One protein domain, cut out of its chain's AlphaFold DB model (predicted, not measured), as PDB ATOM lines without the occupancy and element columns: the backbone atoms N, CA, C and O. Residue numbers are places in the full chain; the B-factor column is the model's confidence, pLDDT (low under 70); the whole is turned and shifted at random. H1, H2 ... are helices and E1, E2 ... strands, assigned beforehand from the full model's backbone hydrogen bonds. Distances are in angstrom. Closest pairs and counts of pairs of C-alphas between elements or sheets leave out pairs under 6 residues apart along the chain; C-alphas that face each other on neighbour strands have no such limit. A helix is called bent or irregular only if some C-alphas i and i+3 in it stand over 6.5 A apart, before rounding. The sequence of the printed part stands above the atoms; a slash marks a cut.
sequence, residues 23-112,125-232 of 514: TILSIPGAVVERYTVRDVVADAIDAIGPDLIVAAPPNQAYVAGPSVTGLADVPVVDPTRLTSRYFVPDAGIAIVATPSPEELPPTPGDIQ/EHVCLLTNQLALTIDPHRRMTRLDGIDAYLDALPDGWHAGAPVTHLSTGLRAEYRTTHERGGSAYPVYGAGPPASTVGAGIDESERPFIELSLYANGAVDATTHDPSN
ATOM      1  N   THR A  23     118.678  55.845  18.453       97.31
ATOM      2  CA  THR A  23     119.431  55.968  19.705       97.31
ATOM      3  C   THR A  23     120.834  55.393  19.546       97.31
ATOM      4  O   THR A  23     121.028  54.204  19.286       97.31
ATOM      5  N   ILE A  24     121.851  56.232  19.737       97.88
ATOM      6  CA  ILE A  24     123.262  55.846  19.653       97.88
ATOM      7  C   ILE A  24     123.896  55.939  21.039       97.88
ATOM      8  O   ILE A  24     123.948  57.015  21.631       97.88
ATOM      9  N   LEU A  25     124.465  54.835  21.524       98.31
ATOM     10  CA  LEU A  25     125.246  54.808  22.758       98.31
ATOM     11  C   LEU A  25     126.742  54.848  22.448       98.31
ATOM     12  O   LEU A  25     127.361  53.853  22.067       98.31
ATOM     13  N   SER A  26     127.353  56.003  22.657       97.75
ATOM     14  CA  SER A  26     128.793  56.182  22.565       97.75
ATOM     15  C   SER A  26     129.474  55.852  23.897       97.75
ATOM     16  O   SER A  26     129.179  56.422  24.952       97.75
ATOM     17  N   ILE A  27     130.397  54.889  23.846       97.38
ATOM     18  CA  ILE A  27     131.096  54.337  25.008       97.38
ATOM     19  C   ILE A  27     132.588  54.651  24.889       97.38
ATOM     20  O   ILE A  27     133.248  54.148  23.977       97.38
ATOM     21  N   PRO A  28     133.179  55.418  25.820       95.44
ATOM     22  CA  PRO A  28     134.628  55.559  25.885       95.44
ATOM     23  C   PRO A  28     135.289  54.239  26.303       95.44
ATOM     24  O   PRO A  28     134.906  53.637  27.310       95.44
ATOM     25  N   GLY A  29     136.350  53.811  25.617       94.06
ATOM     26  CA  GLY A  29     137.080  52.580  25.967       94.06
ATOM     27  C   GLY A  29     137.631  52.558  27.399       94.06
ATOM     28  O   GLY A  29     137.641  51.512  28.046       94.06
ATOM     29  N   ALA A  30     137.975  53.725  27.951       92.44
ATOM     30  CA  ALA A  30     138.365  53.871  29.358       92.44
ATOM     31  C   ALA A  30     137.275  53.434  30.360       92.44
ATOM     32  O   ALA A  30     137.596  53.057  31.491       92.44
ATOM     33  N   VAL A  31     135.992  53.475  29.981       93.69
ATOM     34  CA  VAL A  31     134.898  52.961  30.820       93.69
ATOM     35  C   VAL A  31     134.979  51.440  30.908       93.69
ATOM     36  O   VAL A  31     134.946  50.890  32.008       93.69
ATOM     37  N   VAL A  32     135.185  50.767  29.775       94.38
ATOM     38  CA  VAL A  32     135.341  49.304  29.702       94.38
ATOM     39  C   VAL A  32     136.568  48.833  30.489       94.38
ATOM     40  O   VAL A  32     136.514  47.805  31.158       94.38
ATOM     41  N   GLU A  33     137.661  49.602  30.477       91.88
ATOM     42  CA  GLU A  33     138.858  49.299  31.278       91.88
ATOM     43  C   GLU A  33     138.624  49.452  32.790       91.88
ATOM     44  O   GLU A  33     139.163  48.693  33.599       91.88
ATOM     45  N   ARG A  34     137.855  50.470  33.197       89.56
ATOM     46  CA  ARG A  34     137.713  50.871  34.606       89.56
ATOM     47  C   ARG A  34     136.565  50.171  35.331       89.56
ATOM     48  O   ARG A  34     136.605  50.074  36.564       89.56
ATOM     49  N   TYR A  35     135.532  49.753  34.610       90.25
ATOM     50  CA  TYR A  35     134.287  49.246  35.176       90.25
ATOM     51  C   TYR A  35     134.039  47.783  34.798       90.25
ATOM     52  O   TYR A  35     134.548  47.260  33.814       90.25
ATOM     53  N   THR A  36     133.251  47.091  35.622       90.19
ATOM     54  CA  THR A  36     132.873  45.700  35.364       90.19
ATOM     55  C   THR A  36     131.869  45.664  34.216       90.19
ATOM     56  O   THR A  36     130.731  46.082  34.393       90.19
ATOM     57  N   VAL A  37     132.288  45.157  33.058       92.56
ATOM     58  CA  VAL A  37     131.515  45.190  31.803       92.56
ATOM     59  C   VAL A  37     130.120  44.570  31.943       92.56
ATOM     60  O   VAL A  37     129.133  45.220  31.629       92.56
ATOM     61  N   ARG A  38     130.024  43.365  32.521       91.19
ATOM     62  CA  ARG A  38     128.751  42.652  32.745       91.19
ATOM     63  C   ARG A  38     127.813  43.276  33.786       91.19
ATOM     64  O   ARG A  38     126.733  42.751  33.989       91.19
ATOM     65  N   ASP A  39     128.247  44.327  34.471       90.06
ATOM     66  CA  ASP A  39     127.432  45.032  35.464       90.06
ATOM     67  C   ASP A  39     127.114  46.435  34.949       90.06
ATOM     68  O   ASP A  39     125.973  46.762  34.675       90.06
ATOM     69  N   VAL A  40     128.142  47.246  34.707       93.06
ATOM     70  CA  VAL A  40     127.992  48.673  34.388       93.06
ATOM     71  C   VAL A  40     127.653  48.919  32.922       93.06
ATOM     72  O   VAL A  40     126.800  49.744  32.634       93.06
ATOM     73  N   VAL A  41     128.330  48.234  31.994       95.81
ATOM     74  CA  VAL A  41     128.072  48.428  30.556       95.81
ATOM     75  C   VAL A  41     126.789  47.707  30.154       95.81
ATOM     76  O   VAL A  41     125.995  48.275  29.422       95.81
ATOM     77  N   ALA A  42     126.563  46.497  30.678       94.88
ATOM     78  CA  ALA A  42     125.314  45.767  30.468       94.88
ATOM     79  C   ALA A  42     124.097  46.550  30.991       94.88
ATOM     80  O   ALA A  42     123.186  46.805  30.219       94.88
ATOM     81  N   ASP A  43     124.126  47.041  32.239       94.25
ATOM     82  CA  ASP A  43     123.024  47.857  32.783       94.25
ATOM     83  C   ASP A  43     122.827  49.171  32.014       94.25
ATOM     84  O   ASP A  43     121.705  49.651  31.931       94.25
ATOM     85  N   ALA A  44     123.883  49.760  31.438       96.00
ATOM     86  CA  ALA A  44     123.737  50.936  30.579       96.00
ATOM     87  C   ALA A  44     123.061  50.607  29.244       96.00
ATOM     88  O   ALA A  44     122.180  51.346  28.820       96.00
ATOM     89  N   ILE A  45     123.435  49.495  28.604       97.00
ATOM     90  CA  ILE A  45     122.794  49.027  27.367       97.00
ATOM     91  C   ILE A  45     121.323  48.698  27.630       97.00
ATOM     92  O   ILE A  45     120.470  49.157  26.880       97.00
ATOM     93  N   ASP A  46     121.023  47.976  28.710       94.75
ATOM     94  CA  ASP A  46     119.653  47.592  29.065       94.75
ATOM     95  C   ASP A  46     118.788  48.809  29.425       94.75
ATOM     96  O   ASP A  46     117.604  48.845  29.101       94.75
ATOM     97  N   ALA A  47     119.364  49.810  30.101       92.69
ATOM     98  CA  ALA A  47     118.636  51.010  30.507       92.69
ATOM     99  C   ALA A  47     118.374  51.985  29.352       92.69
ATOM    100  O   ALA A  47     117.353  52.662  29.376       92.69
ATOM    101  N   ILE A  48     119.306  52.091  28.400       95.31
ATOM    102  CA  ILE A  48     119.227  53.048  27.286       95.31
ATOM    103  C   ILE A  48     118.530  52.424  26.071       95.31
ATOM    104  O   ILE A  48     117.849  53.120  25.330       95.31
ATOM    105  N   GLY A  49     118.695  51.117  25.848       96.12
ATOM    106  CA  GLY A  49     118.156  50.424  24.678       96.12
ATOM    107  C   GLY A  49     118.653  50.990  23.337       96.12
ATOM    108  O   GLY A  49     117.825  51.341  22.503       96.12
ATOM    109  N   PRO A  50     119.976  51.121  23.107       97.56
ATOM    110  CA  PRO A  50     120.487  51.749  21.893       97.56
ATOM    111  C   PRO A  50     120.293  50.886  20.641       97.56
ATOM    112  O   PRO A  50     120.496  49.672  20.677       97.56
ATOM    113  N   ASP A  51     120.055  51.539  19.504       97.44
ATOM    114  CA  ASP A  51     120.080  50.920  18.172       97.44
ATOM    115  C   ASP A  51     121.512  50.638  17.695       97.44
ATOM    116  O   ASP A  51     121.757  49.748  16.877       97.44
ATOM    117  N   LEU A  52     122.477  51.426  18.179       97.38
ATOM    118  CA  LEU A  52     123.881  51.344  17.788       97.38
ATOM    119  C   LEU A  52     124.805  51.707  18.951       97.38
ATOM    120  O   LEU A  52     124.648  52.749  19.585       97.38
ATOM    121  N   ILE A  53     125.844  50.903  19.175       98.25
ATOM    122  CA  ILE A  53     126.931  51.228  20.103       98.25
ATOM    123  C   ILE A  53     128.141  51.733  19.320       98.25
ATOM    124  O   ILE A  53     128.629  51.086  18.393       98.25
ATOM    125  N   VAL A  54     128.684  52.872  19.738       97.44
ATOM    126  CA  VAL A  54     129.853  53.500  19.118       97.44
ATOM    127  C   VAL A  54     131.039  53.457  20.072       97.44
ATOM    128  O   VAL A  54     130.976  53.933  21.203       97.44
ATOM    129  N   ALA A  55     132.162  52.924  19.602       96.81
ATOM    130  CA  ALA A  55     133.422  52.964  20.324       96.81
ATOM    131  C   ALA A  55     134.030  54.373  20.257       96.81
ATOM    132  O   ALA A  55     134.501  54.813  19.206       96.81
ATOM    133  N   ALA A  56     134.066  55.069  21.392       94.62
ATOM    134  CA  ALA A  56     134.630  56.406  21.500       94.62
ATOM    135  C   ALA A  56     136.029  56.406  22.140       94.62
ATOM    136  O   ALA A  56     136.381  55.507  22.918       94.62
ATOM    137  N   PRO A  57     136.865  57.410  21.818       91.06
ATOM    138  CA  PRO A  57     138.148  57.601  22.474       91.06
ATOM    139  C   PRO A  57     138.016  57.771  23.998       91.06
ATOM    140  O   PRO A  57     136.990  58.240  24.482       91.06
ATOM    141  N   PRO A  58     139.080  57.483  24.767       89.88
ATOM    142  CA  PRO A  58     140.270  56.743  24.347       89.88
ATOM    143  C   PRO A  58     140.021  55.223  24.302       89.88
ATOM    144  O   PRO A  58     139.101  54.720  24.940       89.88
ATOM    145  N   ASN A  59     140.911  54.488  23.629       91.06
ATOM    146  CA  ASN A  59     140.982  53.020  23.633       91.06
ATOM    147  C   ASN A  59     139.737  52.300  23.067       91.06
ATOM    148  O   ASN A  59     139.275  51.301  23.619       91.06
ATOM    149  N   GLN A  60     139.234  52.766  21.922       93.50
ATOM    150  CA  GLN A  60     138.067  52.239  21.192       93.50
ATOM    151  C   GLN A  60     138.068  50.706  21.044       93.50
ATOM    152  O   GLN A  60     137.026  50.056  21.112       93.50
ATOM    153  N   ALA A  61     139.258  50.109  20.922       92.56
ATOM    154  CA  ALA A  61     139.455  48.668  20.804       92.56
ATOM    155  C   ALA A  61     138.826  47.839  21.941       92.56
ATOM    156  O   ALA A  61     138.452  46.693  21.694       92.56
ATOM    157  N   TYR A  62     138.710  48.377  23.163       94.38
ATOM    158  CA  TYR A  62     138.059  47.658  24.268       94.38
ATOM    159  C   TYR A  62     136.547  47.546  24.083       94.38
ATOM    160  O   TYR A  62     135.963  46.541  24.484       94.38
ATOM    161  N   VAL A  63     135.926  48.550  23.463       95.81
ATOM    162  CA  VAL A  63     134.490  48.554  23.155       95.81
ATOM    163  C   VAL A  63     134.216  47.661  21.953       95.81
ATOM    164  O   VAL A  63     133.341  46.811  22.004       95.81
ATOM    165  N   ALA A  64     135.032  47.750  20.903       92.31
ATOM    166  CA  ALA A  64     134.910  46.889  19.724       92.31
ATOM    167  C   ALA A  64     135.335  45.418  19.970       92.31
ATOM    168  O   ALA A  64     135.470  44.640  19.025       92.31
ATOM    169  N   GLY A  65     135.615  45.033  21.220       91.94
ATOM    170  CA  GLY A  65     136.053  43.693  21.602       91.94
ATOM    171  C   GLY A  65     134.906  42.745  22.000       91.94
ATOM    172  O   GLY A  65     133.781  43.187  22.251       91.94
ATOM    173  N   PRO A  66     135.185  41.431  22.149       91.88
ATOM    174  CA  PRO A  66     134.192  40.412  22.528       91.88
ATOM    175  C   PRO A  66     133.453  40.688  23.843       91.88
ATOM    176  O   PRO A  66     132.322  40.253  24.024       91.88
ATOM    177  N   SER A  67     134.089  41.410  24.771       91.06
ATOM    178  CA  SER A  67     133.511  41.707  26.083       91.06
ATOM    179  C   SER A  67     132.265  42.587  26.016       91.06
ATOM    180  O   SER A  67     131.432  42.456  26.902       91.06
ATOM    181  N   VAL A  68     132.158  43.471  25.015       94.50
ATOM    182  CA  VAL A  68     130.995  44.357  24.810       94.50
ATOM    183  C   VAL A  68     130.124  43.847  23.666       94.50
ATOM    184  O   VAL A  68     128.921  43.722  23.840       94.50
ATOM    185  N   THR A  69     130.726  43.458  22.536       93.38
ATOM    186  CA  THR A  69     129.989  42.899  21.378       93.38
ATOM    187  C   THR A  69     129.196  41.631  21.702       93.38
ATOM    188  O   THR A  69     128.256  41.307  20.992       93.38
ATOM    189  N   GLY A  70     129.560  40.904  22.763       92.12
ATOM    190  CA  GLY A  70     128.821  39.736  23.244       92.12
ATOM    191  C   GLY A  70     127.819  40.013  24.371       92.12
ATOM    192  O   GLY A  70     127.349  39.045  24.966       92.12
ATOM    193  N   LEU A  71     127.550  41.275  24.736       92.25
ATOM    194  CA  LEU A  71     126.606  41.611  25.817       92.25
ATOM    195  C   LEU A  71     125.147  41.605  25.370       92.25
ATOM    196  O   LEU A  71     124.298  41.133  26.118       92.25
ATOM    197  N   ALA A  72     124.872  42.138  24.183       90.69
ATOM    198  CA  ALA A  72     123.531  42.322  23.647       90.69
ATOM    199  C   ALA A  72     123.557  42.172  22.123       90.69
ATOM    200  O   ALA A  72     124.617  42.282  21.504       90.69
ATOM    201  N   ASP A  73     122.389  41.956  21.525       93.19
ATOM    202  CA  ASP A  73     122.213  41.924  20.069       93.19
ATOM    203  C   ASP A  73     122.114  43.350  19.498       93.19
ATOM    204  O   ASP A  73     121.158  43.712  18.822       93.19
ATOM    205  N   VAL A  74     123.093  44.191  19.848       95.25
ATOM    206  CA  VAL A  74     123.211  45.577  19.384       95.25
ATOM    207  C   VAL A  74     124.515  45.712  18.600       95.25
ATOM    208  O   VAL A  74     125.580  45.344  19.115       95.25
ATOM    209  N   PRO A  75     124.490  46.243  17.366       95.69
ATOM    210  CA  PRO A  75     125.706  46.431  16.598       95.69
ATOM    211  C   PRO A  75     126.697  47.374  17.288       95.69
ATOM    212  O   PRO A  75     126.323  48.412  17.831       95.69
ATOM    213  N   VAL A  76     127.986  47.032  17.221       96.44
ATOM    214  CA  VAL A  76     129.076  47.847  17.771       96.44
ATOM    215  C   VAL A  76     130.002  48.285  16.646       96.44
ATOM    216  O   VAL A  76     130.533  47.445  15.916       96.44
ATOM    217  N   VAL A  77     130.251  49.589  16.543       95.56
ATOM    218  CA  VAL A  77     131.123  50.171  15.516       95.56
ATOM    219  C   VAL A  77     132.319  50.892  16.107       95.56
ATOM    220  O   VAL A  77     132.232  51.550  17.140       95.56
ATOM    221  N   ASP A  78     133.446  50.811  15.405       95.12
ATOM    222  CA  ASP A  78     134.621  51.641  15.649       95.12
ATOM    223  C   ASP A  78     134.838  52.531  14.418       95.12
ATOM    224  O   ASP A  78     135.299  52.022  13.386       95.12
ATOM    225  N   PRO A  79     134.528  53.843  14.496       93.38
ATOM    226  CA  PRO A  79     134.642  54.746  13.353       93.38
ATOM    227  C   PRO A  79     136.092  54.936  12.888       93.38
ATOM    228  O   PRO A  79     136.320  55.617  11.900       93.38
ATOM    229  N   THR A  80     137.080  54.351  13.571       92.31
ATOM    230  CA  THR A  80     138.504  54.441  13.216       92.31
ATOM    231  C   THR A  80     139.018  53.255  12.402       92.31
ATOM    232  O   THR A  80     140.166  53.280  11.958       92.31
ATOM    233  N   ARG A  81     138.204  52.205  12.208       91.31
ATOM    234  CA  ARG A  81     138.670  50.933  11.630       91.31
ATOM    235  C   ARG A  81     138.145  50.640  10.238       91.31
ATOM    236  O   ARG A  81     138.948  50.408   9.342       91.31
ATOM    237  N   LEU A  82     136.827  50.554  10.083       89.00
ATOM    238  CA  LEU A  82     136.186  50.079   8.858       89.00
ATOM    239  C   LEU A  82     134.889  50.837   8.622       89.00
ATOM    240  O   LEU A  82     134.132  51.077   9.567       89.00
ATOM    241  N   THR A  83     134.606  51.153   7.359       91.94
ATOM    242  CA  THR A  83     133.306  51.701   6.987       91.94
ATOM    243  C   THR A  83     132.208  50.681   7.258       91.94
ATOM    244  O   THR A  83     132.228  49.570   6.731       91.94
ATOM    245  N   SER A  84     131.240  51.073   8.079       91.62
ATOM    246  CA  SER A  84     130.101  50.246   8.478       91.62
ATOM    247  C   SER A  84     128.810  51.036   8.285       91.62
ATOM    248  O   SER A  84     128.793  52.252   8.481       91.62
ATOM    249  N   ARG A  85     127.741  50.359   7.864       91.44
ATOM    250  CA  ARG A  85     126.462  50.979   7.493       91.44
ATOM    251  C   ARG A  85     125.340  50.298   8.260       91.44
ATOM    252  O   ARG A  85     125.263  49.073   8.256       91.44
ATOM    253  N   TYR A  86     124.493  51.096   8.890       90.75
ATOM    254  CA  TYR A  86     123.354  50.640   9.678       90.75
ATOM    255  C   TYR A  86     122.131  51.446   9.297       90.75
ATOM    256  O   TYR A  86     122.231  52.635   9.000       90.75
ATOM    257  N   PHE A  87     120.979  50.795   9.297       90.06
ATOM    258  CA  PHE A  87     119.707  51.440   9.028       90.06
ATOM    259  C   PHE A  87     118.784  51.175  10.209       90.06
ATOM    260  O   PHE A  87     118.636  50.019  10.601       90.06
ATOM    261  N   VAL A  88     118.201  52.239  10.757       91.50
ATOM    262  CA  VAL A  88     117.207  52.198  11.832       91.50
ATOM    263  C   VAL A  88     115.853  52.486  11.180       91.50
ATOM    264  O   VAL A  88     115.552  53.652  10.912       91.50
ATOM    265  N   PRO A  89     115.066  51.449  10.824       87.75
ATOM    266  CA  PRO A  89     113.886  51.617   9.978       87.75
ATOM    267  C   PRO A  89     112.811  52.483  10.620       87.75
ATOM    268  O   PRO A  89     112.254  53.341   9.940       87.75
ATOM    269  N   ASP A  90     112.567  52.286  11.914       88.75
ATOM    270  CA  ASP A  90     111.505  52.975  12.652       88.75
ATOM    271  C   ASP A  90     111.777  54.481  12.777       88.75
ATOM    272  O   ASP A  90     110.846  55.279  12.812       88.75
ATOM    273  N   ALA A  91     113.053  54.873  12.749       90.31
ATOM    274  CA  ALA A  91     113.477  56.267  12.756       90.31
ATOM    275  C   ALA A  91     113.730  56.843  11.347       90.31
ATOM    276  O   ALA A  91     113.988  58.036  11.205       90.31
ATOM    277  N   GLY A  92     113.712  56.013  10.295       90.19
ATOM    278  CA  GLY A  92     114.003  56.440   8.921       90.19
ATOM    279  C   GLY A  92     115.453  56.888   8.686       90.19
ATOM    280  O   GLY A  92     115.718  57.635   7.741       90.19
ATOM    281  N   ILE A  93     116.409  56.448   9.510       92.25
ATOM    282  CA  ILE A  93     117.785  56.973   9.528       92.25
ATOM    283  C   ILE A  93     118.800  55.925   9.069       92.25
ATOM    284  O   ILE A  93     118.806  54.787   9.542       92.25
ATOM    285  N   ALA A  94     119.728  56.334   8.202       93.12
ATOM    286  CA  ALA A  94     120.938  55.570   7.902       93.12
ATOM    287  C   ALA A  94     122.150  56.145   8.648       93.12
ATOM    288  O   ALA A  94     122.468  57.322   8.506       93.12
ATOM    289  N   ILE A  95     122.872  55.310   9.391       94.62
ATOM    290  CA  ILE A  95     124.111  55.669  10.085       94.62
ATOM    291  C   ILE A  95     125.288  55.017   9.365       94.62
ATOM    292  O   ILE A  95     125.345  53.797   9.205       94.62
ATOM    293  N   VAL A  96     126.256  55.830   8.952       95.00
ATOM    294  CA  VAL A  96     127.495  55.376   8.322       95.00
ATOM    295  C   VAL A  96     128.674  55.791   9.189       95.00
ATOM    296  O   VAL A  96     129.036  56.964   9.251       95.00
ATOM    297  N   ALA A  97     129.289  54.814   9.849       95.25
ATOM    298  CA  ALA A  97     130.552  55.002  10.548       95.25
ATOM    299  C   ALA A  97     131.687  54.812   9.547       95.25
ATOM    300  O   ALA A  97     131.727  53.775   8.890       95.25
ATOM    301  N   THR A  98     132.598  55.777   9.404       93.56
ATOM    302  CA  THR A  98     133.705  55.645   8.449       93.56
ATOM    303  C   THR A  98     135.031  56.225   8.956       93.56
ATOM    304  O   THR A  98     135.050  57.361   9.446       93.56
ATOM    305  N   PRO A  99     136.154  55.489   8.794       92.88
ATOM    306  CA  PRO A  99     137.488  56.016   9.063       92.88
ATOM    307  C   PRO A  99     137.961  56.976   7.977       92.88
ATOM    308  O   PRO A  99     138.837  57.792   8.252       92.88
ATOM    309  N   SER A 100     137.392  56.895   6.768       92.56
ATOM    310  CA  SER A 100     137.720  57.751   5.630       92.56
ATOM    311  C   SER A 100     136.467  58.074   4.806       92.56
ATOM    312  O   SER A 100     135.791  57.153   4.337       92.56
ATOM    313  N   PRO A 101     136.127  59.358   4.597       92.06
ATOM    314  CA  PRO A 101     135.042  59.756   3.701       92.06
ATOM    315  C   PRO A 101     135.213  59.278   2.251       92.06
ATOM    316  O   PRO A 101     134.217  59.078   1.564       92.06
ATOM    317  N   GLU A 102     136.444  59.008   1.804       90.62
ATOM    318  CA  GLU A 102     136.731  58.527   0.442       90.62
ATOM    319  C   GLU A 102     136.152  57.125   0.161       90.62
ATOM    320  O   GLU A 102     135.984  56.737  -0.993       90.62
ATOM    321  N   GLU A 103     135.838  56.353   1.210       88.19
ATOM    322  CA  GLU A 103     135.241  55.010   1.116       88.19
ATOM    323  C   GLU A 103     133.703  55.042   0.991       88.19
ATOM    324  O   GLU A 103     133.042  53.998   0.897       88.19
ATOM    325  N   LEU A 104     133.107  56.238   1.008       91.19
ATOM    326  CA  LEU A 104     131.670  56.425   0.847       91.19
ATOM    327  C   LEU A 104     131.237  56.195  -0.609       91.19
ATOM    328  O   LEU A 104     131.999  56.438  -1.546       91.19
ATOM    329  N   PRO A 105     129.993  55.736  -0.831       90.12
ATOM    330  CA  PRO A 105     129.449  55.661  -2.179       90.12
ATOM    331  C   PRO A 105     129.298  57.067  -2.800       90.12
ATOM    332  O   PRO A 105     129.303  58.058  -2.068       90.12
ATOM    333  N   PRO A 106     129.129  57.185  -4.134       89.38
ATOM    334  CA  PRO A 106     129.100  58.478  -4.824       89.38
ATOM    335  C   PRO A 106     128.052  59.461  -4.290       89.38
ATOM    336  O   PRO A 106     128.304  60.666  -4.262       89.38
ATOM    337  N   THR A 107     126.890  58.958  -3.864       87.94
ATOM    338  CA  THR A 107     125.828  59.768  -3.262       87.94
ATOM    339  C   THR A 107     125.276  59.119  -1.986       87.94
ATOM    340  O   THR A 107     125.328  57.893  -1.850       87.94
ATOM    341  N   PRO A 108     124.687  59.900  -1.060       86.94
ATOM    342  CA  PRO A 108     124.005  59.347   0.114       86.94
ATOM    343  C   PRO A 108     122.876  58.360  -0.234       86.94
ATOM    344  O   PRO A 108     122.643  57.404   0.499       86.94
ATOM    345  N   GLY A 109     122.201  58.545  -1.376       81.06
ATOM    346  CA  GLY A 109     121.122  57.659  -1.831       81.06
ATOM    347  C   GLY A 109     121.585  56.258  -2.250       81.06
ATOM    348  O   GLY A 109     120.768  55.346  -2.337       81.06
ATOM    349  N   ASP A 110     122.888  56.072  -2.472       81.50
ATOM    350  CA  ASP A 110     123.489  54.789  -2.853       81.50
ATOM    351  C   ASP A 110     123.828  53.901  -1.640       81.50
ATOM    352  O   ASP A 110     124.363  52.799  -1.803       81.50
ATOM    353  N   ILE A 111     123.549  54.360  -0.414       79.19
ATOM    354  CA  ILE A 111     123.679  53.545   0.797       79.19
ATOM    355  C   ILE A 111     122.666  52.397   0.704       79.19
ATOM    356  O   ILE A 111     121.467  52.571   0.926       79.19
ATOM    357  N   GLN A 112     123.154  51.210   0.332       62.56
ATOM    358  CA  GLN A 112     122.334  50.005   0.236       62.56
ATOM    359  C   GLN A 112     121.791  49.612   1.612       62.56
ATOM    360  O   GLN A 112     122.508  49.636   2.613       62.56
ATOM    361  N   GLU A 125     115.355  58.746   5.189       85.88
ATOM    362  CA  GLU A 125     114.923  60.143   5.212       85.88
ATOM    363  C   GLU A 125     116.094  61.052   5.590       85.88
ATOM    364  O   GLU A 125     116.222  62.151   5.053       85.88
ATOM    365  N   HIS A 126     116.989  60.543   6.446       91.00
ATOM    366  CA  HIS A 126     118.185  61.240   6.908       91.00
ATOM    367  C   HIS A 126     119.405  60.321   6.931       91.00
ATOM    368  O   HIS A 126     119.302  59.121   7.207       91.00
ATOM    369  N   VAL A 127     120.584  60.891   6.683       92.94
ATOM    370  CA  VAL A 127     121.862  60.173   6.753       92.94
ATOM    371  C   VAL A 127     122.755  60.788   7.825       92.94
ATOM    372  O   VAL A 127     122.959  61.995   7.890       92.94
ATOM    373  N   CYS A 128     123.347  59.946   8.660       95.06
ATOM    374  CA  CYS A 128     124.333  60.329   9.653       95.06
ATOM    375  C   CYS A 128     125.716  59.815   9.263       95.06
ATOM    376  O   CYS A 128     125.924  58.607   9.161       95.06
ATOM    377  N   LEU A 129     126.680  60.722   9.115       96.06
ATOM    378  CA  LEU A 129     128.091  60.379   8.985       96.06
ATOM    379  C   LEU A 129     128.779  60.452  10.341       96.06
ATOM    380  O   LEU A 129     128.988  61.535  10.878       96.06
ATOM    381  N   LEU A 130     129.184  59.299  10.860       96.75
ATOM    382  CA  LEU A 130     129.925  59.175  12.105       96.75
ATOM    383  C   LEU A 130     131.422  58.987  11.822       96.75
ATOM    384  O   LEU A 130     131.830  58.058  11.123       96.75
ATOM    385  N   THR A 131     132.255  59.853  12.393       95.69
ATOM    386  CA  THR A 131     133.712  59.846  12.196       95.69
ATOM    387  C   THR A 131     134.475  60.101  13.502       95.69
ATOM    388  O   THR A 131     133.888  60.403  14.539       95.69
ATOM    389  N   ASN A 132     135.803  59.994  13.470       93.38
ATOM    390  CA  ASN A 132     136.689  60.504  14.520       93.38
ATOM    391  C   ASN A 132     137.627  61.625  14.028       93.38
ATOM    392  O   ASN A 132     138.499  62.049  14.784       93.38
ATOM    393  N   GLN A 133     137.491  62.068  12.772       94.31
ATOM    394  CA  GLN A 133     138.435  62.996  12.137       94.31
ATOM    395  C   GLN A 133     138.253  64.458  12.557       94.31
ATOM    396  O   GLN A 133     139.127  65.283  12.301       94.31
ATOM    397  N   LEU A 134     137.123  64.791  13.187       94.25
ATOM    398  CA  LEU A 134     136.834  66.148  13.637       94.25
ATOM    399  C   LEU A 134     137.108  66.262  15.132       94.25
ATOM    400  O   LEU A 134     136.598  65.461  15.917       94.25
ATOM    401  N   ALA A 135     137.866  67.277  15.529       91.19
ATOM    402  CA  ALA A 135     138.178  67.550  16.926       91.19
ATOM    403  C   ALA A 135     138.221  69.057  17.190       91.19
ATOM    404  O   ALA A 135     138.396  69.864  16.277       91.19
ATOM    405  N   LEU A 136     138.080  69.458  18.451       87.62
ATOM    406  CA  LEU A 136     138.263  70.854  18.833       87.62
ATOM    407  C   LEU A 136     139.713  71.127  19.198       87.62
ATOM    408  O   LEU A 136     140.267  70.503  20.097       87.62
ATOM    409  N   THR A 137     140.291  72.138  18.557       81.50
ATOM    410  CA  THR A 137     141.546  72.743  19.003       81.50
ATOM    411  C   THR A 137     141.251  74.090  19.640       81.50
ATOM    412  O   THR A 137     140.631  74.957  19.017       81.50
ATOM    413  N   ILE A 138     141.718  74.283  20.871       77.00
ATOM    414  CA  ILE A 138     141.611  75.559  21.580       77.00
ATOM    415  C   ILE A 138     142.997  76.195  21.634       77.00
ATOM    416  O   ILE A 138     143.935  75.610  22.168       77.00
ATOM    417  N   ASP A 139     143.121  77.402  21.084       74.56
ATOM    418  CA  ASP A 139     144.293  78.257  21.254       74.56
ATOM    419  C   ASP A 139     144.011  79.245  22.399       74.56
ATOM    420  O   ASP A 139     143.327  80.258  22.187       74.56
ATOM    421  N   PRO A 140     144.510  78.984  23.624       72.62
ATOM    422  CA  PRO A 140     144.253  79.849  24.770       72.62
ATOM    423  C   PRO A 140     144.933  81.217  24.636       72.62
ATOM    424  O   PRO A 140     144.444  82.199  25.196       72.62
ATOM    425  N   HIS A 141     146.027  81.322  23.874       76.31
ATOM    426  CA  HIS A 141     146.737  82.586  23.670       76.31
ATOM    427  C   HIS A 141     145.958  83.520  22.747       76.31
ATOM    428  O   HIS A 141     145.949  84.733  22.961       76.31
ATOM    429  N   ARG A 142     145.279  82.957  21.744       74.19
ATOM    430  CA  ARG A 142     144.419  83.711  20.820       74.19
ATOM    431  C   ARG A 142     142.956  83.759  21.249       74.19
ATOM    432  O   ARG A 142     142.192  84.495  20.635       74.19
ATOM    433  N   ARG A 143     142.575  83.015  22.295       75.94
ATOM    434  CA  ARG A 143     141.179  82.817  22.731       75.94
ATOM    435  C   ARG A 143     140.292  82.360  21.573       75.94
ATOM    436  O   ARG A 143     139.177  82.841  21.396       75.94
ATOM    437  N   MET A 144     140.824  81.454  20.757       74.56
ATOM    438  CA  MET A 144     140.141  80.929  19.581       74.56
ATOM    439  C   MET A 144     139.873  79.443  19.767       74.56
ATOM    440  O   MET A 144     140.746  78.697  20.203       74.56
ATOM    441  N   THR A 145     138.673  79.020  19.388       78.69
ATOM    442  CA  THR A 145     138.321  77.607  19.234       78.69
ATOM    443  C   THR A 145     138.166  77.335  17.747       78.69
ATOM    444  O   THR A 145     137.476  78.088  17.058       78.69
ATOM    445  N   ARG A 146     138.826  76.296  17.238       85.81
ATOM    446  CA  ARG A 146     138.743  75.877  15.836       85.81
ATOM    447  C   ARG A 146     138.296  74.424  15.767       85.81
ATOM    448  O   ARG A 146     138.807  73.588  16.510       85.81
ATOM    449  N   LEU A 147     137.377  74.150  14.848       90.31
ATOM    450  CA  LEU A 147     137.065  72.796  14.418       90.31
ATOM    451  C   LEU A 147     138.212  72.311  13.525       90.31
ATOM    452  O   LEU A 147     138.394  72.806  12.414       90.31
ATOM    453  N   ASP A 148     139.047  71.428  14.056       91.12
ATOM    454  CA  ASP A 148     140.171  70.848  13.333       91.12
ATOM    455  C   ASP A 148     139.714  69.670  12.468       91.12
ATOM    456  O   ASP A 148     138.743  68.988  12.796       91.12
ATOM    457  N   GLY A 149     140.397  69.468  11.344       92.44
ATOM    458  CA  GLY A 149     140.087  68.409  10.380       92.44
ATOM    459  C   GLY A 149     138.925  68.695   9.421       92.44
ATOM    460  O   GLY A 149     138.850  68.026   8.399       92.44
ATOM    461  N   ILE A 150     138.069  69.699   9.670       94.31
ATOM    462  CA  ILE A 150     136.847  69.922   8.867       94.31
ATOM    463  C   ILE A 150     137.110  70.146   7.376       94.31
ATOM    464  O   ILE A 150     136.439  69.534   6.556       94.31
ATOM    465  N   ASP A 151     138.103  70.958   7.007       93.38
ATOM    466  CA  ASP A 151     138.381  71.234   5.592       93.38
ATOM    467  C   ASP A 151     138.827  69.965   4.853       93.38
ATOM    468  O   ASP A 151     138.278  69.647   3.803       93.38
ATOM    469  N   ALA A 152     139.761  69.209   5.441       95.12
ATOM    470  CA  ALA A 152     140.262  67.957   4.874       95.12
ATOM    471  C   ALA A 152     139.182  66.865   4.837       95.12
ATOM    472  O   ALA A 152     139.087  66.125   3.863       95.12
ATOM    473  N   TYR A 153     138.352  66.790   5.877       95.31
ATOM    474  CA  TYR A 153     137.211  65.883   5.947       95.31
ATOM    475  C   TYR A 153     136.199  66.170   4.832       95.31
ATOM    476  O   TYR A 153     135.763  65.246   4.152       95.31
ATOM    477  N   LEU A 154     135.855  67.445   4.621       94.44
ATOM    478  CA  LEU A 154     134.950  67.846   3.548       94.44
ATOM    479  C   LEU A 154     135.594  67.656   2.168       94.44
ATOM    480  O   LEU A 154     134.908  67.214   1.264       94.44
ATOM    481  N   ASP A 155     136.890  67.922   1.997       94.69
ATOM    482  CA  ASP A 155     137.594  67.674   0.725       94.69
ATOM    483  C   ASP A 155     137.623  66.190   0.331       94.69
ATOM    484  O   ASP A 155     137.716  65.869  -0.851       94.69
ATOM    485  N   ALA A 156     137.562  65.293   1.317       95.44
ATOM    486  CA  ALA A 156     137.537  63.851   1.113       95.44
ATOM    487  C   ALA A 156     136.130  63.300   0.818       95.44
ATOM    488  O   ALA A 156     136.005  62.132   0.441       95.44
ATOM    489  N   LEU A 157     135.066  64.088   1.023       94.12
ATOM    490  CA  LEU A 157     133.708  63.647   0.715       94.12
ATOM    491  C   LEU A 157     133.510  63.552  -0.806       94.12
ATOM    492  O   LEU A 157     133.963  64.425  -1.546       94.12
ATOM    493  N   PRO A 158     132.792  62.530  -1.304       92.88
ATOM    494  CA  PRO A 158     132.398  62.506  -2.706       92.88
ATOM    495  C   PRO A 158     131.471  63.687  -3.038       92.88
ATOM    496  O   PRO A 158     130.621  64.054  -2.228       92.88
ATOM    497  N   ASP A 159     131.562  64.224  -4.262       89.75
ATOM    498  CA  ASP A 159     130.820  65.422  -4.703       89.75
ATOM    499  C   ASP A 159     129.311  65.383  -4.377       89.75
ATOM    500  O   ASP A 159     128.712  66.393  -4.000       89.75
ATOM    501  N   GLY A 160     128.691  64.199  -4.482       88.00
ATOM    502  CA  GLY A 160     127.267  63.985  -4.211       88.00
ATOM    503  C   GLY A 160     126.843  64.189  -2.752       88.00
ATOM    504  O   GLY A 160     125.648  64.279  -2.484       88.00
ATOM    505  N   TRP A 161     127.790  64.288  -1.818       90.00
ATOM    506  CA  TRP A 161     127.540  64.502  -0.388       90.00
ATOM    507  C   TRP A 161     127.528  65.977   0.017       90.00
ATOM    508  O   TRP A 161     127.084  66.302   1.114       90.00
ATOM    509  N   HIS A 162     127.969  66.880  -0.860       86.81
ATOM    510  CA  HIS A 162     127.923  68.324  -0.611       86.81
ATOM    511  C   HIS A 162     126.575  68.954  -0.988       86.81
ATOM    512  O   HIS A 162     126.228  70.032  -0.509       86.81
ATOM    513  N   ALA A 163     125.813  68.306  -1.870       69.88
ATOM    514  CA  ALA A 163     124.649  68.897  -2.517       69.88
ATOM    515  C   ALA A 163     123.337  68.576  -1.783       69.88
ATOM    516  O   ALA A 163     122.633  67.642  -2.154       69.88
ATOM    517  N   GLY A 164     122.988  69.377  -0.771       62.75
ATOM    518  CA  GLY A 164     121.620  69.485  -0.228       62.75
ATOM    519  C   GLY A 164     121.003  68.211   0.364       62.75
ATOM    520  O   GLY A 164     119.813  68.211   0.673       62.75
ATOM    521  N   ALA A 165     121.777  67.136   0.509       63.66
ATOM    522  CA  ALA A 165     121.325  65.921   1.158       63.66
ATOM    523  C   ALA A 165     121.164  66.168   2.670       63.66
ATOM    524  O   ALA A 165     121.980  66.888   3.254       63.66
ATOM    525  N   PRO A 166     120.142  65.578   3.312       83.12
ATOM    526  CA  PRO A 166     119.913  65.699   4.746       83.12
ATOM    527  C   PRO A 166     120.963  64.857   5.489       83.12
ATOM    528  O   PRO A 166     120.736  63.700   5.844       83.12
ATOM    529  N   VAL A 167     122.169  65.416   5.624       91.44
ATOM    530  CA  VAL A 167     123.327  64.760   6.235       91.44
ATOM    531  C   VAL A 167     123.692  65.462   7.536       91.44
ATOM    532  O   VAL A 167     123.978  66.658   7.545       91.44
ATOM    533  N   THR A 168     123.735  64.696   8.624       93.81
ATOM    534  CA  THR A 168     124.298  65.135   9.906       93.81
ATOM    535  C   THR A 168     125.674  64.518  10.110       93.81
ATOM    536  O   THR A 168     125.859  63.318   9.908       93.81
ATOM    537  N   HIS A 169     126.645  65.326  10.533       95.50
ATOM    538  CA  HIS A 169     128.008  64.873  10.796       95.50
ATOM    539  C   HIS A 169     128.238  64.737  12.304       95.50
ATOM    540  O   HIS A 169     128.236  65.728  13.034       95.50
ATOM    541  N   LEU A 170     128.469  63.516  12.777       96.75
ATOM    542  CA  LEU A 170     128.814  63.212  14.162       96.75
ATOM    543  C   LEU A 170     130.305  62.904  14.279       96.75
ATOM    544  O   LEU A 170     130.857  62.151  13.474       96.75
ATOM    545  N   SER A 171     130.962  63.424  15.317       96.12
ATOM    546  CA  SER A 171     132.345  63.045  15.613       96.12
ATOM    547  C   SER A 171     132.559  62.586  17.044       96.12
ATOM    548  O   SER A 171     132.320  63.334  17.990       96.12
ATOM    549  N   THR A 172     133.153  61.403  17.211       95.00
ATOM    550  CA  THR A 172     133.630  60.921  18.518       95.00
ATOM    551  C   THR A 172     134.868  61.676  19.017       95.00
ATOM    552  O   THR A 172     135.318  61.445  20.134       95.00
ATOM    553  N   GLY A 173     135.474  62.532  18.186       91.94
ATOM    554  CA  GLY A 173     136.555  63.445  18.582       91.94
ATOM    555  C   GLY A 173     136.057  64.782  19.149       91.94
ATOM    556  O   GLY A 173     136.855  65.584  19.639       91.94
ATOM    557  N   LEU A 174     134.748  65.033  19.091       91.88
ATOM    558  CA  LEU A 174     134.092  66.227  19.620       91.88
ATOM    559  C   LEU A 174     133.259  65.843  20.843       91.88
ATOM    560  O   LEU A 174     132.602  64.805  20.838       91.88
ATOM    561  N   ARG A 175     133.266  66.692  21.874       89.38
ATOM    562  CA  ARG A 175     132.442  66.477  23.072       89.38
ATOM    563  C   ARG A 175     130.947  66.522  22.734       89.38
ATOM    564  O   ARG A 175     130.579  67.318  21.874       89.38
ATOM    565  N   ALA A 176     130.121  65.741  23.425       89.06
ATOM    566  CA  ALA A 176     128.671  65.651  23.205       89.06
ATOM    567  C   ALA A 176     127.961  67.018  23.107       89.06
ATOM    568  O   ALA A 176     127.109  67.228  22.254       89.06
ATOM    569  N   GLU A 177     128.379  67.994  23.914       84.94
ATOM    570  CA  GLU A 177     127.766  69.328  23.971       84.94
ATOM    571  C   GLU A 177     128.198  70.242  22.811       84.94
ATOM    572  O   GLU A 177     127.738  71.383  22.689       84.94
ATOM    573  N   TYR A 178     129.156  69.810  21.986       87.25
ATOM    574  CA  TYR A 178     129.593  70.589  20.840       87.25
ATOM    575  C   TYR A 178     128.617  70.426  19.681       87.25
ATOM    576  O   TYR A 178     128.426  69.333  19.158       87.25
ATOM    577  N   ARG A 179     128.076  71.556  19.232       88.00
ATOM    578  CA  ARG A 179     127.186  71.657  18.079       88.00
ATOM    579  C   ARG A 179     127.514  72.909  17.277       88.00
ATOM    580  O   ARG A 179     127.729  73.981  17.852       88.00
ATOM    581  N   THR A 180     127.600  72.785  15.960       87.62
ATOM    582  CA  THR A 180     127.868  73.913  15.062       87.62
ATOM    583  C   THR A 180     127.347  73.639  13.656       87.62
ATOM    584  O   THR A 180     127.195  72.490  13.259       87.62
ATOM    585  N   THR A 181     127.152  74.702  12.883       89.44
ATOM    586  CA  THR A 181     126.952  74.618  11.437       89.44
ATOM    587  C   THR A 181     128.186  75.206  10.770       89.44
ATOM    588  O   THR A 181     128.485  76.389  10.948       89.44
ATOM    589  N   HIS A 182     128.929  74.391  10.027       89.75
ATOM    590  CA  HIS A 182     130.055  74.865   9.229       89.75
ATOM    591  C   HIS A 182     129.558  75.284   7.844       89.75
ATOM    592  O   HIS A 182     128.821  74.539   7.210       89.75
ATOM    593  N   GLU A 183     129.957  76.456   7.356       89.06
ATOM    594  CA  GLU A 183     129.563  76.938   6.031       89.06
ATOM    595  C   GLU A 183     130.747  76.929   5.070       89.06
ATOM    596  O   GLU A 183     131.790  77.530   5.338       89.06
ATOM    597  N   ARG A 184     130.570  76.289   3.911       87.56
ATOM    598  CA  ARG A 184     131.583  76.254   2.855       87.56
ATOM    599  C   ARG A 184     130.933  76.171   1.483       87.56
ATOM    600  O   ARG A 184     130.080  75.326   1.238       87.56
ATOM    601  N   GLY A 185     131.346  77.055   0.573       83.06
ATOM    602  CA  GLY A 185     130.868  77.040  -0.815       83.06
ATOM    603  C   GLY A 185     129.352  77.231  -0.959       83.06
ATOM    604  O   GLY A 185     128.769  76.709  -1.899       83.06
ATOM    605  N   GLY A 186     128.711  77.933  -0.017       82.25
ATOM    606  CA  GLY A 186     127.253  78.112   0.017       82.25
ATOM    607  C   GLY A 186     126.470  76.909   0.554       82.25
ATOM    608  O   GLY A 186     125.246  76.945   0.540       82.25
ATOM    609  N   SER A 187     127.157  75.865   1.028       86.50
ATOM    610  CA  SER A 187     126.557  74.706   1.699       86.50
ATOM    611  C   SER A 187     126.791  74.781   3.206       86.50
ATOM    612  O   SER A 187     127.828  75.283   3.650       86.50
ATOM    613  N   ALA A 188     125.828  74.277   3.973       87.88
ATOM    614  CA  ALA A 188     125.857  74.225   5.427       87.88
ATOM    615  C   ALA A 188     125.996  72.771   5.895       87.88
ATOM    616  O   ALA A 188     125.260  71.903   5.436       87.88
ATOM    617  N   TYR A 189     126.923  72.526   6.818       91.00
ATOM    618  CA  TYR A 189     127.255  71.205   7.345       91.00
ATOM    619  C   TYR A 189     126.980  71.193   8.853       91.00
ATOM    620  O   TYR A 189     127.772  71.767   9.611       91.00
ATOM    621  N   PRO A 190     125.865  70.598   9.306       92.12
ATOM    622  CA  PRO A 190     125.584  70.466  10.727       92.12
ATOM    623  C   PRO A 190     126.521  69.416  11.338       92.12
ATOM    624  O   PRO A 190     126.561  68.260  10.911       92.12
ATOM    625  N   VAL A 191     127.309  69.842  12.325       93.50
ATOM    626  CA  VAL A 191     128.330  69.042  13.006       93.50
ATOM    627  C   VAL A 191     128.011  68.972  14.494       93.50
ATOM    628  O   VAL A 191     127.913  70.007  15.160       93.50
ATOM    629  N   TYR A 192     127.941  67.754  15.026       93.69
ATOM    630  CA  TYR A 192     127.724  67.484  16.445       93.69
ATOM    631  C   TYR A 192     128.816  66.576  17.007       93.69
ATOM    632  O   TYR A 192     129.463  65.803  16.289       93.69
ATOM    633  N   GLY A 193     129.037  66.674  18.312       93.94
ATOM    634  CA  GLY A 193     129.916  65.763  19.020       93.94
ATOM    635  C   GLY A 193     129.215  64.528  19.552       93.94
ATOM    636  O   GLY A 193     128.048  64.544  19.915       93.94
ATOM    637  N   ALA A 194     129.976  63.441  19.581       94.94
ATOM    638  CA  ALA A 194     129.562  62.115  20.019       94.94
ATOM    639  C   ALA A 194     130.618  61.477  20.940       94.94
ATOM    640  O   ALA A 194     130.612  60.271  21.166       94.94
ATOM    641  N   GLY A 195     131.601  62.251  21.395       91.31
ATOM    642  CA  GLY A 195     132.738  61.799  22.188       91.31
ATOM    643  C   GLY A 195     132.768  62.406  23.587       91.31
ATOM    644  O   GLY A 195     132.055  63.371  23.867       91.31
ATOM    645  N   PRO A 196     133.591  61.857  24.494       86.12
ATOM    646  CA  PRO A 196     133.748  62.417  25.829       86.12
ATOM    647  C   PRO A 196     134.496  63.764  25.797       86.12
ATOM    648  O   PRO A 196     135.128  64.110  24.791       86.12
ATOM    649  N   PRO A 197     134.494  64.521  26.908       74.69
ATOM    650  CA  PRO A 197     135.266  65.754  27.021       74.69
ATOM    651  C   PRO A 197     136.767  65.504  26.793       74.69
ATOM    652  O   PRO A 197     137.370  64.652  27.447       74.69
ATOM    653  N   ALA A 198     137.373  66.255  25.867       62.91
ATOM    654  CA  ALA A 198     138.756  66.042  25.421       62.91
ATOM    655  C   ALA A 198     139.727  67.214  25.699       62.91
ATOM    656  O   ALA A 198     140.900  67.102  25.352       62.91
ATOM    657  N   SER A 199     139.283  68.339  26.289       55.31
ATOM    658  CA  SER A 199     140.148  69.521  26.492       55.31
ATOM    659  C   SER A 199     139.845  70.347  27.753       55.31
ATOM    660  O   SER A 199     138.696  70.708  27.995       55.31
ATOM    661  N   THR A 200     140.906  70.765  28.443       46.66
ATOM    662  CA  THR A 200     140.991  71.512  29.721       46.66
ATOM    663  C   THR A 200     140.644  72.999  29.653       46.66
ATOM    664  O   THR A 200     140.681  73.691  30.672       46.66
ATOM    665  N   VAL A 201     140.342  73.548  28.475       44.72
ATOM    666  CA  VAL A 201     140.135  74.997  28.331       44.72
ATOM    667  C   VAL A 201     138.642  75.323  28.391       44.72
ATOM    668  O   VAL A 201     137.982  75.539  27.379       44.72
ATOM    669  N   GLY A 202     138.125  75.347  29.616       42.53
ATOM    670  CA  GLY A 202     136.772  75.768  29.975       42.53
ATOM    671  C   GLY A 202     136.561  75.598  31.479       42.53
ATOM    672  O   GLY A 202     136.986  74.596  32.049       42.53
ATOM    673  N   ALA A 203     135.954  76.581  32.151       37.94
ATOM    674  CA  ALA A 203     135.575  76.410  33.553       37.94
ATOM    675  C   ALA A 203     134.548  75.267  33.651       37.94
ATOM    676  O   ALA A 203     133.536  75.309  32.960       37.94
ATOM    677  N   GLY A 204     134.822  74.255  34.480       46.34
ATOM    678  CA  GLY A 204     133.899  73.141  34.727       46.34
ATOM    679  C   GLY A 204     134.107  71.873  33.889       46.34
ATOM    680  O   GLY A 204     133.264  70.991  33.967       46.34
ATOM    681  N   ILE A 205     135.198  71.746  33.119       52.19
ATOM    682  CA  ILE A 205     135.503  70.514  32.367       52.19
ATOM    683  C   ILE A 205     136.505  69.653  33.146       52.19
ATOM    684  O   ILE A 205     137.668  70.037  33.292       52.19
ATOM    685  N   ASP A 206     136.075  68.480  33.618       56.81
ATOM    686  CA  ASP A 206     136.957  67.462  34.200       56.81
ATOM    687  C   ASP A 206     137.368  66.439  33.124       56.81
ATOM    688  O   ASP A 206     136.611  65.551  32.742       56.81
ATOM    689  N   GLU A 207     138.610  66.533  32.640       59.53
ATOM    690  CA  GLU A 207     139.194  65.570  31.692       59.53
ATOM    691  C   GLU A 207     139.324  64.146  32.261       59.53
ATOM    692  O   GLU A 207     139.750  63.248  31.534       59.53
ATOM    693  N   SER A 208     139.011  63.897  33.532       61.94
ATOM    694  CA  SER A 208     138.931  62.550  34.100       61.94
ATOM    695  C   SER A 208     137.553  61.903  33.920       61.94
ATOM    696  O   SER A 208     137.439  60.673  34.019       61.94
ATOM    697  N   GLU A 209     136.526  62.697  33.600       73.62
ATOM    698  CA  GLU A 209     135.178  62.206  33.348       73.62
ATOM    699  C   GLU A 209     135.100  61.503  31.993       73.62
ATOM    700  O   GLU A 209     135.528  61.997  30.946       73.62
ATOM    701  N   ARG A 210     134.568  60.285  32.014       87.25
ATOM    702  CA  ARG A 210     134.350  59.459  30.825       87.25
ATOM    703  C   ARG A 210     132.899  58.994  30.861       87.25
ATOM    704  O   ARG A 210     132.669  57.853  31.260       87.25
ATOM    705  N   PRO A 211     131.944  59.892  30.565       92.75
ATOM    706  CA  PRO A 211     130.538  59.540  30.579       92.75
ATOM    707  C   PRO A 211     130.220  58.562  29.446       92.75
ATOM    708  O   PRO A 211     130.911  58.541  28.425       92.75
ATOM    709  N   PHE A 212     129.169  57.769  29.620       95.56
ATOM    710  CA  PHE A 212     128.428  57.271  28.468       95.56
ATOM    711  C   PHE A 212     127.702  58.448  27.817       95.56
ATOM    712  O   PHE A 212     127.265  59.364  28.516       95.56
ATOM    713  N   ILE A 213     127.584  58.433  26.494       96.25
ATOM    714  CA  ILE A 213     126.878  59.476  25.753       96.25
ATOM    715  C   ILE A 213     125.776  58.800  24.961       96.25
ATOM    716  O   ILE A 213     126.054  57.984  24.086       96.25
ATOM    717  N   GLU A 214     124.546  59.137  25.292       96.25
ATOM    718  CA  GLU A 214     123.356  58.776  24.544       96.25
ATOM    719  C   GLU A 214     123.050  59.902  23.561       96.25
ATOM    720  O   GLU A 214     123.020  61.069  23.948       96.25
ATOM    721  N   LEU A 215     122.870  59.559  22.290       95.69
ATOM    722  CA  LEU A 215     122.473  60.497  21.250       95.69
ATOM    723  C   LEU A 215     121.146  60.050  20.660       95.69
ATOM    724  O   LEU A 215     121.044  58.910  20.207       95.69
ATOM    725  N   SER A 216     120.200  60.975  20.583       94.88
ATOM    726  CA  SER A 216     118.922  60.782  19.902       94.88
ATOM    727  C   SER A 216     118.957  61.568  18.602       94.88
ATOM    728  O   SER A 216     118.919  62.800  18.605       94.88
ATOM    729  N   LEU A 217     119.098  60.860  17.483       94.06
ATOM    730  CA  LEU A 217     119.127  61.450  16.146       94.06
ATOM    731  C   LEU A 217     117.751  61.317  15.498       94.06
ATOM    732  O   LEU A 217     117.204  60.224  15.448       94.06
ATOM    733  N   TYR A 218     117.226  62.405  14.944       92.94
ATOM    734  CA  TYR A 218     115.897  62.444  14.333       92.94
ATOM    735  C   TYR A 218     115.969  62.580  12.807       92.94
ATOM    736  O   TYR A 218     116.944  63.095  12.259       92.94
ATOM    737  N   ALA A 219     114.903  62.172  12.110       90.69
ATOM    738  CA  ALA A 219     114.812  62.205  10.644       90.69
ATOM    739  C   ALA A 219     114.903  63.619  10.027       90.69
ATOM    740  O   ALA A 219     115.153  63.768   8.836       90.69
ATOM    741  N   ASN A 220     114.723  64.678  10.822       88.88
ATOM    742  CA  ASN A 220     114.947  66.057  10.380       88.88
ATOM    743  C   ASN A 220     116.397  66.541  10.596       88.88
ATOM    744  O   ASN A 220     116.695  67.709  10.351       88.88
ATOM    745  N   GLY A 221     117.282  65.672  11.088       89.44
ATOM    746  CA  GLY A 221     118.686  65.957  11.370       89.44
ATOM    747  C   GLY A 221     118.973  66.566  12.733       89.44
ATOM    748  O   GLY A 221     120.145  66.811  13.030       89.44
ATOM    749  N   ALA A 222     117.948  66.795  13.559       89.44
ATOM    750  CA  ALA A 222     118.144  67.211  14.937       89.44
ATOM    751  C   ALA A 222     118.849  66.103  15.734       89.44
ATOM    752  O   ALA A 222     118.599  64.914  15.526       89.44
ATOM    753  N   VAL A 223     119.733  66.512  16.640       90.88
ATOM    754  CA  VAL A 223     120.463  65.617  17.539       90.88
ATOM    755  C   VAL A 223     120.321  66.161  18.942       90.88
ATOM    756  O   VAL A 223     120.657  67.323  19.185       90.88
ATOM    757  N   ASP A 224     119.860  65.302  19.834       89.75
ATOM    758  CA  ASP A 224     119.914  65.515  21.270       89.75
ATOM    759  C   ASP A 224     120.994  64.620  21.891       89.75
ATOM    760  O   ASP A 224     121.322  63.564  21.339       89.75
ATOM    761  N   ALA A 225     121.596  65.066  22.991       90.12
ATOM    762  CA  ALA A 225     122.733  64.404  23.613       90.12
ATOM    763  C   ALA A 225     122.623  64.397  25.139       90.12
ATOM    764  O   ALA A 225     122.784  65.426  25.796       90.12
ATOM    765  N   THR A 226     122.479  63.205  25.712       90.56
ATOM    766  CA  THR A 226     122.455  62.995  27.160       90.56
ATOM    767  C   THR A 226     123.735  62.315  27.628       90.56
ATOM    768  O   THR A 226     124.149  61.269  27.129       90.56
ATOM    769  N   THR A 227     124.388  62.905  28.630       91.81
ATOM    770  CA  THR A 227     125.559  62.309  29.281       91.81
ATOM    771  C   THR A 227     125.161  61.560  30.549       91.81
ATOM    772  O   THR A 227     124.440  62.089  31.404       91.81
ATOM    773  N   HIS A 228     125.692  60.344  30.701       92.38
ATOM    774  CA  HIS A 228     125.471  59.494  31.870       92.38
ATOM    775  C   HIS A 228     126.791  59.129  32.550       92.38
ATOM    776  O   HIS A 228     127.712  58.621  31.910       92.38
ATOM    777  N   ASP A 229     126.893  59.329  33.867       91.62
ATOM    778  CA  ASP A 229     128.052  58.863  34.637       91.62
ATOM    779  C   ASP A 229     128.017  57.325  34.768       91.62
ATOM    780  O   ASP A 229     127.066  56.791  35.344       91.62
ATOM    781  N   PRO A 230     129.054  56.583  34.328       92.56
ATOM    782  CA  PRO A 230     129.135  55.135  34.503       92.56
ATOM    783  C   PRO A 230     129.051  54.686  35.964       92.56
ATOM    784  O   PRO A 230     128.790  53.516  36.242       92.56
ATOM    785  N   SER A 231     129.324  55.579  36.918       90.25
ATOM    786  CA  SER A 231     129.174  55.292  38.339       90.25
ATOM    787  C   SER A 231     127.714  55.143  38.780       90.25
ATOM    788  O   SER A 231     127.496  54.453  39.770       90.25
ATOM    789  N   ASN A 232     126.751  55.652  38.003       91.62
ATOM    790  CA  ASN A 232     125.308  55.503  38.232       91.62
ATOM    791  C   ASN A 232     124.748  54.142  37.767       91.62
ATOM    792  O   ASN A 232     123.598  53.806  38.061       91.62
TER     793      ASN A 232
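Overview. This is residues 23 to 112 and 125 to 232 of the 514 residues of the protein "Ribonuclease H domain protein" of Natronomonas pharaonis (strain ATCC 35678 / DSM 2160 / CIP 103997 / JCM 8858 / NBRC 14720 / NCIMB 2260 / Gabara) (UniProt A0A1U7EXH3). The core is a sandwich of two strongly twisted sheets that are partly face to face, one of six strands, E3 to E5 and E8 to E10, and one of four, E1, E2, E11 and E12. The hairpin E6 and E7 reaches out from the bend of E8 as an arm; H1 and H2 graze the four-stranded sheet, with short H3 beside H2, and H4 lies at E9 and E10, far from the other helices. The printed part has 198 residues, in the order E1 H1 H2 E2 H3 E3 E4 E5 E6 E7 H4 E8 E9 E10 E11 E12, four named helices and twelve named strands, class mixed. The sheets run E3 E4 E5 E8 E10 E9, mixed, and E2 E1 E11 E12, mixed; E6 and E7 pair antiparallel. The whole is compact, radius of gyration of the C-alphas 16.3 A, with spans of 48 by 47 by 26 A.

Along the chain. Find C-alpha 23 at (119.431, 55.968, 19.705); here E1, residues 23 to 28, begins. H1, residues 29 to 34, follows at once, then H2, residues 37 to 48, which is 15.3 A long, E2, residues 52 to 56, and H3, residues 66 to 69. H2 is neither bent nor irregular, but only just: C-alphas 38 and 41 are 6.2 A apart. Next come E3, residues 84 to 88, E4, residues 93 to 97, and, beyond the cut, E5, residues 126 to 131. E6, residues 135 to 139, begins at C-alpha 135, (138.178, 67.550, 16.926), and E7 is residues 144 to 148. After H4, residues 150 to 155, look for E8, residues 167 to 175, 19.2 A long, E9, residues 179 to 184, and E10, residues 187 to 195, 25.0 A long. E11, residues 212 to 217, and E12, residues 223 to 228, come last; E12 ends at C-alpha 228, (125.471, 59.494, 31.870).

Arrangement. In the six-stranded sheet E3 and E9 are edge strands. E3 and E4 form a hairpin, with N 86 and O 95 at 2.8 A. E4 and E5 are parallel, with N 128 and O 94 at 2.8 A, and so are E5 and E8, with N 170 and O 129 at 2.8 A. E8 bends by 88 degrees at residue 172. E8 and E10 are parallel at 38 degrees, with N 192 and O 169 at 2.9 A. E9 and E10 form a hairpin, with N 189 and O 182 at 2.8 A. H4 only grazes this sheet, with residues 150 to 154. Beyond the bend, the closest C-alphas of E6 and E8 are those of Ala 135 and Gly 173, 4.7 A. In the hairpin E6 and E7, N 146 and O 137 are 2.9 A apart. The sandwich, two sheets face to face, has facing parts 10.1 A centre to centre and strands at 9 degrees; the closest C-alphas of E1 and E10 are those of Ser 26 and Ala 194, 6.5 A. In the four-stranded sheet E1 and E2 are parallel, with N 54 and O 25 at 2.9 A. With H1 and H2 they make a strand-helix-strand unit, two parallel neighbour strands with helices between, whose crossover is right-handed. E1 and E11 are antiparallel, with N 26 and O 213 at 2.8 A, and E11 and E12 form a hairpin, with N 214 and O 226 at 2.8 A. H1 only grazes this sheet, with residues 29 to 31, and so does H2, with residues 41 to 48. H1 and H2 are close but not clearly touching, at a steep tilt of 53 degrees, opposite ways; their closest C-alphas are those of Val 32 and Val 41, 7.4 A. H2 only just touches H3, with residues 37 to 41 and 3 pairs of C-alphas within 8 A, the closest those of Val 37 and Ser 67, 7.0 A. Every O i to N i+4 pair is within hydrogen-bond range in H1 and H4; in H2 it is 7 of 8, and H3 is too short for such a pair.

Size, cuts and confidence. The C-alphas of Asp 39 and Gly 185 are the two farthest apart, 48.5 A. Residues 113 to 124 are not printed, and C-alphas 112 and 125 stand 13.5 A apart across the cut. Look for long links from H3 to E3, H4 to E8 and E10 to E11. The mean pLDDT of the printed part is 88.4; residue 112, residues 163 to 165 and residues 198 to 208 are under 70.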